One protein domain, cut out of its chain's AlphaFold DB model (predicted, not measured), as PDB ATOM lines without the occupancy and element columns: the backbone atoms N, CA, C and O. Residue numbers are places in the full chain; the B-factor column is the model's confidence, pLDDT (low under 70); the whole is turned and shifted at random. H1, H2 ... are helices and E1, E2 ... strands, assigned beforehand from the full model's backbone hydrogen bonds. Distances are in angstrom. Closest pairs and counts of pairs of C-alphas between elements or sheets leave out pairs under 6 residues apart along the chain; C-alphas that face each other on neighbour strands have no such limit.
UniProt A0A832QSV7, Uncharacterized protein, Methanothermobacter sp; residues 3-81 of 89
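Overview. This is residues 3 to 81 of the 89 residues of an uncharacterized protein of Methanothermobacter sp (UniProt A0A832QSV7). A long, narrow body has the antiparallel sheet E1-E6-E3 running along it and H1, which only grazes this sheet; the smaller antiparallel sheet E2-E5-E4 makes one end, and H2 with the loop of residues 42 to 49 makes the other. The printed part has 79 residues, in the order E1, E2, H1, H2, E3, E4, E5, E6, and its class is mixed, helices and strands. It is only just loose, close to compact, with a radius of gyration of the C-alphas of 14.1 A and spans of 42 by 22 by 18 A.

Arrangement. E1, residues 3 to 8, is the antiparallel neighbour of E6, residues 73 to 80; N 5 and O 76 are 2.9 A apart, within hydrogen-bond range. E2, residues 14 to 17, is antiparallel to E5, residues 66 to 69, with N 16 and O 67 2.8 A apart. H1, residues 20 to 32, touches H2, residues 35 to 41, only at the corner, with residues 31 to 32 alone; the closest C-alphas, of Ile 32 and Ala 38, are 4.7 A apart. The helices stand at a steep tilt of 66 degrees, opposite ways. Every O i to N i+4 pair in H1 and H2 is within hydrogen-bond range. E3, residues 50 to 52, is antiparallel to E6, with N 79 and O 51 2.8 A apart. E4, residues 60 to 62, forms a hairpin with E5, with N 68 and O 61 2.8 A apart.

Along the chain. E1 begins at C-alpha 3 (103.081, 149.441, 76.352) and spans 16.6 A. H1 spans 18.1 A. E6 spans 23.6 A, ending at C-alpha 80 (106.741, 142.888, 80.685).

Size, cuts and confidence. The farthest C-alphas, of Asn 45 and Glu 64, are 42.3 A apart. The printed part has no cut and no long link. Residues 33 to 49 and 81 have pLDDT under 70.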
ATOM      1  N   LEU A   3     103.778 148.161  76.234       82.81
ATOM      2  CA  LEU A   3     103.081 149.441  76.352       82.81
ATOM      3  C   LEU A   3     103.966 150.565  75.815       82.81
ATOM      4  O   LEU A   3     105.189 150.523  75.973       82.81
ATOM      5  N   ARG A   4     103.358 151.570  75.181       88.62
ATOM      6  CA  ARG A   4     104.023 152.811  74.767       88.62
ATOM      7  C   ARG A   4     103.602 153.914  75.724       88.62
ATOM      8  O   ARG A   4     102.419 154.213  75.810       88.62
ATOM      9  N   ILE A   5     104.570 154.521  76.402       88.38
ATOM     10  CA  ILE A   5     104.328 155.648  77.300       88.38
ATOM     11  C   ILE A   5     104.830 156.913  76.616       88.38
ATOM     12  O   ILE A   5     106.001 156.995  76.237       88.38
ATOM     13  N   GLU A   6     103.937 157.882  76.449       91.94
ATOM     14  CA  GLU A   6     104.239 159.176  75.847       91.94
ATOM     15  C   GLU A   6     104.246 160.284  76.892       91.94
ATOM     16  O   GLU A   6     103.407 160.327  77.787       91.94
ATOM     17  N   PHE A   7     105.181 161.213  76.731       90.00
ATOM     18  CA  PHE A   7     105.288 162.420  77.531       90.00
ATOM     19  C   PHE A   7     105.273 163.626  76.612       90.00
ATOM     20  O   PHE A   7     105.864 163.634  75.525       90.00
ATOM     21  N   LYS A   8     104.609 164.669  77.092       93.06
ATOM     22  CA  LYS A   8     104.553 165.968  76.446       93.06
ATOM     23  C   LYS A   8     104.799 167.021  77.512       93.06
ATOM     24  O   LYS A   8     104.029 167.128  78.457       93.06
ATOM     25  N   SER A   9     105.884 167.762  77.349       90.00
ATOM     26  CA  SER A   9     106.173 168.932  78.166       90.00
ATOM     27  C   SER A   9     105.492 170.169  77.580       90.00
ATOM     28  O   SER A   9     105.448 170.361  76.354       90.00
ATOM     29  N   ASP A  10     105.001 171.029  78.466       91.38
ATOM     30  CA  ASP A  10     104.551 172.374  78.107       91.38
ATOM     31  C   ASP A  10     105.741 173.313  77.859       91.38
ATOM     32  O   ASP A  10     105.630 174.272  77.098       91.38
ATOM     33  N   ILE A  11     106.917 172.984  78.409       88.81
ATOM     34  CA  ILE A  11     108.168 173.711  78.183       88.81
ATOM     35  C   ILE A  11     108.809 173.230  76.883       88.81
ATOM     36  O   ILE A  11     109.111 172.041  76.728       88.81
ATOM     37  N   ARG A  12     109.052 174.165  75.958       90.06
ATOM     38  CA  ARG A  12     109.686 173.899  74.661       90.06
ATOM     39  C   ARG A  12     110.710 174.986  74.321       90.06
ATOM     40  O   ARG A  12     110.367 176.161  74.405       90.06
ATOM     41  N   PRO A  13     111.934 174.615  73.910       90.00
ATOM     42  CA  PRO A  13     112.424 173.242  73.774       90.00
ATOM     43  C   PRO A  13     112.772 172.603  75.137       90.00
ATOM     44  O   PRO A  13     113.203 173.285  76.067       90.00
ATOM     45  N   PHE A  14     112.592 171.285  75.267       94.69
ATOM     46  CA  PHE A  14     112.816 170.542  76.514       94.69
ATOM     47  C   PHE A  14     114.196 169.874  76.530       94.69
ATOM     48  O   PHE A  14     114.589 169.228  75.558       94.69
ATOM     49  N   ARG A  15     114.932 170.007  77.639       95.00
ATOM     50  CA  ARG A  15     116.287 169.452  77.793       95.00
ATOM     51  C   ARG A  15     116.239 168.111  78.519       95.00
ATOM     52  O   ARG A  15     115.680 168.013  79.605       95.00
ATOM     53  N   ILE A  16     116.863 167.096  77.932       93.56
ATOM     54  CA  ILE A  16     116.924 165.727  78.445       93.56
ATOM     55  C   ILE A  16     118.397 165.382  78.691       93.56
ATOM     56  O   ILE A  16     119.168 165.318  77.733       93.56
ATOM     57  N   PRO A  17     118.823 165.160  79.942       93.81
ATOM     58  CA  PRO A  17     120.213 164.827  80.227       93.81
ATOM     59  C   PRO A  17     120.527 163.397  79.763       93.81
ATOM     60  O   PRO A  17     119.654 162.535  79.796       93.81
ATOM     61  N   TYR A  18     121.766 163.104  79.357       92.44
ATOM     62  CA  TYR A  18     122.130 161.768  78.852       92.44
ATOM     63  C   TYR A  18     121.959 160.639  79.880       92.44
ATOM     64  O   TYR A  18     121.683 159.500  79.513       92.44
ATOM     65  N   ASN A  19     122.051 160.954  81.172       92.38
ATOM     66  CA  ASN A  19     121.817 160.018  82.273       92.38
ATOM     67  C   ASN A  19     120.319 159.826  82.609       92.38
ATOM     68  O   ASN A  19     119.985 159.372  83.706       92.38
ATOM     69  N   TYR A  20     119.409 160.118  81.668       92.94
ATOM     70  CA  TYR A  20     117.958 160.009  81.856       92.94
ATOM     71  C   TYR A  20     117.493 158.624  82.328       92.94
ATOM     72  O   TYR A  20     116.440 158.536  82.951       92.94
ATOM     73  N   ASN A  21     118.252 157.550  82.079       91.00
ATOM     74  CA  ASN A  21     117.882 156.186  82.479       91.00
ATOM     75  C   ASN A  21     117.618 156.049  83.986       91.00
ATOM     76  O   ASN A  21     116.675 155.360  84.369       91.00
ATOM     77  N   HIS A  22     118.413 156.714  84.832       88.38
ATOM     78  CA  HIS A  22     118.242 156.669  86.290       88.38
ATOM     79  C   HIS A  22     116.985 157.425  86.747       88.38
ATOM     80  O   HIS A  22     116.247 156.976  87.618       88.38
ATOM     81  N   ILE A  23     116.711 158.572  86.124       89.81
ATOM     82  CA  ILE A  23     115.518 159.374  86.418       89.81
ATOM     83  C   ILE A  23     114.265 158.621  85.956       89.81
ATOM     84  O   ILE A  23     113.283 158.519  86.688       89.81
ATOM     85  N   LEU A  24     114.316 158.056  84.750       89.31
ATOM     86  CA  LEU A  24     113.211 157.326  84.148       89.31
ATOM     87  C   LEU A  24     112.856 156.079  84.957       89.31
ATOM     88  O   LEU A  24     111.680 155.844  85.221       89.31
ATOM     89  N   SER A  25     113.858 155.311  85.397       85.44
ATOM     90  CA  SER A  25     113.628 154.134  86.231       85.44
ATOM     91  C   SER A  25     112.979 154.512  87.562       85.44
ATOM     92  O   SER A  25     111.988 153.889  87.934       85.44
ATOM     93  N   ALA A  26     113.453 155.563  88.238       85.81
ATOM     94  CA  ALA A  26     112.861 156.041  89.486       85.81
ATOM     95  C   ALA A  26     111.392 156.470  89.313       85.81
ATOM     96  O   ALA A  26     110.545 156.120  90.137       85.81
ATOM     97  N   ILE A  27     111.068 157.173  88.220       85.62
ATOM     98  CA  ILE A  27     109.685 157.552  87.886       85.62
ATOM     99  C   ILE A  27     108.825 156.309  87.661       85.62
ATOM    100  O   ILE A  27     107.728 156.228  88.212       85.62
ATOM    101  N   ILE A  28     109.318 155.343  86.880       81.50
ATOM    102  CA  ILE A  28     108.601 154.093  86.616       81.50
ATOM    103  C   ILE A  28     108.350 153.354  87.932       81.50
ATOM    104  O   ILE A  28     107.208 153.027  88.216       81.50
ATOM    105  N   TYR A  29     109.360 153.159  88.784       77.19
ATOM    106  CA  TYR A  29     109.179 152.489  90.077       77.19
ATOM    107  C   TYR A  29     108.163 153.194  90.972       77.19
ATOM    108  O   TYR A  29     107.297 152.535  91.543       77.19
ATOM    109  N   ARG A  30     108.219 154.528  91.053       80.44
ATOM    110  CA  ARG A  30     107.245 155.310  91.822       80.44
ATOM    111  C   ARG A  30     105.825 155.147  91.282       80.44
ATOM    112  O   ARG A  30     104.886 155.126  92.064       80.44
ATOM    113  N   ARG A  31     105.670 155.042  89.961       77.12
ATOM    114  CA  ARG A  31     104.372 154.845  89.309       77.12
ATOM    115  C   ARG A  31     103.875 153.405  89.402       77.12
ATOM    116  O   ARG A  31     102.684 153.223  89.528       77.12
ATOM    117  N   ILE A  32     104.735 152.387  89.371       70.12
ATOM    118  CA  ILE A  32     104.307 150.987  89.570       70.12
ATOM    119  C   ILE A  32     103.993 150.722  91.052       70.12
ATOM    120  O   ILE A  32     103.252 149.803  91.361       70.12
ATOM    121  N   ALA A  33     104.519 151.514  91.988       65.62
ATOM    122  CA  ALA A  33     104.059 151.477  93.378       65.62
ATOM    123  C   ALA A  33     102.616 152.005  93.552       65.62
ATOM    124  O   ALA A  33     102.026 151.802  94.611       65.62
ATOM    125  N   ASP A  34     102.059 152.671  92.534       68.38
ATOM    126  CA  ASP A  34     100.650 153.064  92.470       68.38
ATOM    127  C   ASP A  34      99.784 151.815  92.208       68.38
ATOM    128  O   ASP A  34     100.026 151.144  91.200       68.38
ATOM    129  N   PRO A  35      98.814 151.461  93.071       62.38
ATOM    130  CA  PRO A  35      98.035 150.223  92.964       62.38
ATOM    131  C   PRO A  35      97.358 150.003  91.606       62.38
ATOM    132  O   PRO A  35      97.289 148.865  91.138       62.38
ATOM    133  N   ASP A  36      96.907 151.074  90.951       65.06
ATOM    134  CA  ASP A  36      96.176 150.986  89.683       65.06
ATOM    135  C   ASP A  36      97.099 150.562  88.532       65.06
ATOM    136  O   ASP A  36      96.810 149.622  87.785       65.06
ATOM    137  N   LEU A  37      98.267 151.204  88.428       62.94
ATOM    138  CA  LEU A  37      99.272 150.855  87.427       62.94
ATOM    139  C   LEU A  37      99.997 149.561  87.803       62.94
ATOM    140  O   LEU A  37     100.352 148.772  86.923       62.94
ATOM    141  N   ALA A  38     100.190 149.319  89.105       61.19
ATOM    142  CA  ALA A  38     100.645 148.038  89.611       61.19
ATOM    143  C   ALA A  38      99.752 146.954  89.036       61.19
ATOM    144  O   ALA A  38     100.298 146.100  88.368       61.19
ATOM    145  N   SER A  39      98.425 147.034  89.185       61.19
ATOM    146  CA  SER A  39      97.476 146.028  88.693       61.19
ATOM    147  C   SER A  39      97.544 145.799  87.178       61.19
ATOM    148  O   SER A  39      97.405 144.661  86.738       61.19
ATOM    149  N   GLU A  40      97.793 146.834  86.371       62.47
ATOM    150  CA  GLU A  40      97.971 146.682  84.915       62.47
ATOM    151  C   GLU A  40      99.296 145.968  84.566       62.47
ATOM    152  O   GLU A  40      99.391 145.229  83.583       62.47
ATOM    153  N   LEU A  41     100.330 146.142  85.397       62.09
ATOM    154  CA  LEU A  41     101.626 145.465  85.274       62.09
ATOM    155  C   LEU A  41     101.736 144.152  86.084       62.09
ATOM    156  O   LEU A  41     102.628 143.346  85.795       62.09
ATOM    157  N   HIS A  42     100.863 143.926  87.073       54.38
ATOM    158  CA  HIS A  42     100.838 142.819  88.032       54.38
ATOM    159  C   HIS A  42      99.840 141.758  87.595       54.38
ATOM    160  O   HIS A  42      98.660 141.775  87.926       54.38
ATOM    161  N   SER A  43     100.380 140.718  86.985       51.69
ATOM    162  CA  SER A  43      99.820 139.372  87.096       51.69
ATOM    163  C   SER A  43     100.842 138.375  87.653       51.69
ATOM    164  O   SER A  43     100.653 137.165  87.570       51.69
ATOM    165  N   ALA A  44     101.937 138.848  88.256       46.41
ATOM    166  CA  ALA A  44     102.865 137.996  88.990       46.41
ATOM    167  C   ALA A  44     103.345 138.718  90.252       46.41
ATOM    168  O   ALA A  44     103.982 139.762  90.149       46.41
ATOM    169  N   ASN A  45     103.072 138.115  91.413       46.94
ATOM    170  CA  ASN A  45     103.452 138.519  92.778       46.94
ATOM    171  C   ASN A  45     104.980 138.604  93.029       46.94
ATOM    172  O   ASN A  45     105.453 138.420  94.149       46.94
ATOM    173  N   SER A  46     105.783 138.844  91.996       49.81
ATOM    174  CA  SER A  46     107.233 138.981  92.061       49.81
ATOM    175  C   SER A  46     107.689 140.076  91.093       49.81
ATOM    176  O   SER A  46     108.094 139.856  89.952       49.81
ATOM    177  N   PHE A  47     107.592 141.312  91.585       57.41
ATOM    178  CA  PHE A  47     108.230 142.518  91.054       57.41
ATOM    179  C   PHE A  47     109.658 142.210  90.556       57.41
ATOM    180  O   PHE A  47     110.526 141.970  91.396       57.41
ATOM    181  N   LYS A  48     109.891 142.199  89.223       57.06
ATOM    182  CA  LYS A  48     111.190 142.471  88.530       57.06
ATOM    183  C   LYS A  48     111.266 142.119  87.028       57.06
ATOM    184  O   LYS A  48     112.325 142.298  86.437       57.06
ATOM    185  N   PHE A  49     110.201 141.670  86.361       62.69
ATOM    186  CA  PHE A  49     110.291 141.225  84.952       62.69
ATOM    187  C   PHE A  49     109.847 142.254  83.898       62.69
ATOM    188  O   PHE A  49     109.258 141.872  82.881       62.69
ATOM    189  N   PHE A  50     110.129 143.546  84.103       73.12
ATOM    190  CA  PHE A  50     109.913 144.557  83.066       73.12
ATOM    191  C   PHE A  50     111.226 145.175  82.584       73.12
ATOM    192  O   PHE A  50     112.158 145.399  83.352       73.12
ATOM    193  N   THR A  51     111.291 145.454  81.288       83.06
ATOM    194  CA  THR A  51     112.370 146.208  80.652       83.06
ATOM    195  C   THR A  51     111.773 147.407  79.932       83.06
ATOM    196  O   THR A  51     110.610 147.376  79.519       83.06
ATOM    197  N   PHE A  52     112.548 148.478  79.778       88.38
ATOM    198  CA  PHE A  52     112.132 149.641  79.003       88.38
ATOM    199  C   PHE A  52     113.138 149.968  77.897       88.38
ATOM    200  O   PHE A  52     114.327 149.676  78.014       88.38
ATOM    201  N   SER A  53     112.647 150.527  76.792       90.44
ATOM    202  CA  SER A  53     113.491 150.972  75.683       90.44
ATOM    203  C   SER A  53     114.214 152.274  76.017       90.44
ATOM    204  O   SER A  53     113.795 153.020  76.899       90.44
ATOM    205  N   GLN A  54     115.220 152.622  75.214       92.12
ATOM    206  CA  GLN A  54     115.718 153.996  75.172       92.12
ATOM    207  C   GLN A  54     114.591 154.988  74.842       92.12
ATOM    208  O   GLN A  54     113.550 154.622  74.275       92.12
ATOM    209  N   LEU A  55     114.821 156.247  75.207       93.44
ATOM    210  CA  LEU A  55     113.890 157.340  74.975       93.44
ATOM    211  C   LEU A  55     113.892 157.720  73.487       93.44
ATOM    212  O   LEU A  55     114.927 158.074  72.922       93.44
ATOM    213  N   ASN A  56     112.727 157.671  72.852       94.88
ATOM    214  CA  ASN A  56     112.533 158.142  71.487       94.88
ATOM    215  C   ASN A  56     112.106 159.606  71.514       94.88
ATOM    216  O   ASN A  56     111.107 159.961  72.142       94.88
ATOM    217  N   ILE A  57     112.857 160.448  70.809       95.06
ATOM    218  CA  ILE A  57     112.626 161.891  70.711       95.06
ATOM    219  C   ILE A  57     112.457 162.208  69.222       95.06
ATOM    220  O   ILE A  57     113.465 162.244  68.514       95.06
ATOM    221  N   PRO A  58     111.223 162.397  68.716       92.81
ATOM    222  CA  PRO A  58     110.980 162.587  67.284       92.81
ATOM    223  C   PRO A  58     111.746 163.771  66.687       92.81
ATOM    224  O   PRO A  58     112.339 163.649  65.620       92.81
ATOM    225  N   ARG A  59     111.766 164.906  67.395       93.88
ATOM    226  CA  ARG A  59     112.509 166.113  67.009       93.88
ATOM    227  C   ARG A  59     113.653 166.365  67.978       93.88
ATOM    228  O   ARG A  59     113.536 167.186  68.888       93.88
ATOM    229  N   ARG A  60     114.732 165.589  67.819       94.06
ATOM    230  CA  ARG A  60     115.917 165.658  68.685       94.06
ATOM    231  C   ARG A  60     117.040 166.483  68.065       94.06
ATOM    232  O   ARG A  60     117.370 166.301  66.896       94.06
ATOM    233  N   LYS A  61     117.717 167.270  68.897       95.81
ATOM    234  CA  LYS A  61     119.063 167.796  68.628       95.81
ATOM    235  C   LYS A  61     120.018 167.343  69.724       95.81
ATOM    236  O   LYS A  61     119.658 167.367  70.898       95.81
ATOM    237  N   SER A  62     121.215 166.916  69.347       94.88
ATOM    238  CA  SER A  62     122.245 166.501  70.301       94.88
ATOM    239  C   SER A  62     123.165 167.671  70.620       94.88
ATOM    240  O   SER A  62     123.646 168.343  69.711       94.88
ATOM    241  N   PHE A  63     123.416 167.887  71.905       94.75
ATOM    242  CA  PHE A  63     124.421 168.809  72.424       94.75
ATOM    243  C   PHE A  63     125.433 168.023  73.258       94.75
ATOM    244  O   PHE A  63     125.206 166.855  73.576       94.75
ATOM    245  N   GLU A  64     126.534 168.663  73.640       92.62
ATOM    246  CA  GLU A  64     127.615 168.024  74.400       92.62
ATOM    247  C   GLU A  64     127.121 167.366  75.701       92.62
ATOM    248  O   GLU A  64     127.502 166.244  76.010       92.62
ATOM    249  N   ASN A  65     126.182 168.008  76.407       93.88
ATOM    250  CA  ASN A  65     125.745 167.572  77.741       93.88
ATOM    251  C   ASN A  65     124.285 167.086  77.815       93.88
ATOM    252  O   ASN A  65     123.853 166.575  78.849       93.88
ATOM    253  N   PHE A  66     123.497 167.256  76.749       94.75
ATOM    254  CA  PHE A  66     122.076 166.901  76.753       94.75
ATOM    255  C   PHE A  66     121.517 166.656  75.348       94.75
ATOM    256  O   PHE A  66     122.064 167.089  74.335       94.75
ATOM    257  N   LEU A  67     120.360 166.003  75.307       94.25
ATOM    258  CA  LEU A  67     119.476 165.926  74.153       94.25
ATOM    259  C   LEU A  67     118.398 167.006  74.275       94.25
ATOM    260  O   LEU A  67     117.806 167.193  75.335       94.25
ATOM    261  N   LEU A  68     118.123 167.721  73.195       95.88
ATOM    262  CA  LEU A  68     117.060 168.715  73.125       95.88
ATOM    263  C   LEU A  68     115.873 168.130  72.361       95.88
ATOM    264  O   LEU A  68     116.028 167.732  71.211       95.88
ATOM    265  N   SER A  69     114.698 168.098  72.985       95.62
ATOM    266  CA  SER A  69     113.420 167.841  72.316       95.62
ATOM    267  C   SER A  69     112.808 169.178  71.907       95.62
ATOM    268  O   SER A  69     112.389 169.963  72.759       95.62
ATOM    269  N   GLU A  70     112.774 169.465  70.607       95.12
ATOM    270  CA  GLU A  70     112.310 170.765  70.102       95.12
ATOM    271  C   GLU A  70     110.829 171.010  70.397       95.12
ATOM    272  O   GLU A  70     110.418 172.132  70.679       95.12
ATOM    273  N   ASP A  71     110.025 169.949  70.375       93.25
ATOM    274  CA  ASP A  71     108.586 170.015  70.605       93.25
ATOM    275  C   ASP A  71     108.140 169.481  71.962       93.25
ATOM    276  O   ASP A  71     106.938 169.352  72.204       93.25
ATOM    277  N   GLY A  72     109.099 169.187  72.841       93.38
ATOM    278  CA  GLY A  72     108.850 168.682  74.186       93.38
ATOM    279  C   GLY A  72     108.193 167.302  74.214       93.38
ATOM    280  O   GLY A  72     107.673 166.918  75.259       93.38
ATOM    281  N   LYS A  73     108.176 166.569  73.092       94.19
ATOM    282  CA  LYS A  73     107.597 165.226  73.003       94.19
ATOM    283  C   LYS A  73     108.682 164.165  73.063       94.19
ATOM    284  O   LYS A  73     109.720 164.271  72.403       94.19
ATOM    285  N   PHE A  74     108.412 163.116  73.825       94.44
ATOM    286  CA  PHE A  74     109.236 161.917  73.859       94.44
ATOM    287  C   PHE A  74     108.424 160.720  74.339       94.44
ATOM    288  O   PHE A  74     107.419 160.866  75.031       94.44
ATOM    289  N   TYR A  75     108.845 159.522  73.953       93.88
ATOM    290  CA  TYR A  75     108.169 158.293  74.346       93.88
ATOM    291  C   TYR A  75     109.157 157.154  74.552       93.88
ATOM    292  O   TYR A  75     110.251 157.138  73.990       93.88
ATOM    293  N   PHE A  76     108.757 156.163  75.330       93.00
ATOM    294  CA  PHE A  76     109.496 154.916  75.466       93.00
ATOM    295  C   PHE A  76     108.525 153.747  75.554       93.00
ATOM    296  O   PHE A  76     107.319 153.918  75.743       93.00
ATOM    297  N   PHE A  77     109.052 152.544  75.376       90.12
ATOM    298  CA  PHE A  77     108.270 151.327  75.496       90.12
ATOM    299  C   PHE A  77     108.618 150.613  76.786       90.12
ATOM    300  O   PHE A  77     109.797 150.441  77.074       90.12
ATOM    301  N   ILE A  78     107.608 150.135  77.504       86.06
ATOM    302  CA  ILE A  78     107.765 149.197  78.615       86.06
ATOM    303  C   ILE A  78     107.306 147.833  78.125       86.06
ATOM    304  O   ILE A  78     106.235 147.701  77.539       86.06
ATOM    305  N   SER A  79     108.121 146.809  78.339       82.94
ATOM    306  CA  SER A  79     107.787 145.424  78.026       82.94
ATOM    307  C   SER A  79     107.840 144.597  79.298       82.94
ATOM    308  O   SER A  79     108.844 144.622  80.000       82.94
ATOM    309  N   SER A  80     106.779 143.841  79.574       72.50
ATOM    310  CA  SER A  80     106.741 142.888  80.685       72.50
ATOM    311  C   SER A  80     106.698 141.459  80.149       72.50
ATOM    312  O   SER A  80     105.887 141.129  79.267       72.50
ATOM    313  N   LYS A  81     107.588 140.610  80.677       61.19
ATOM    314  CA  LYS A  81     107.619 139.163  80.424       61.19
ATOM    315  C   LYS A  81     106.614 138.478  81.351       61.19
ATOM    316  O   LYS A  81     106.993 137.721  82.234       61.19
TER     317      LYS A  81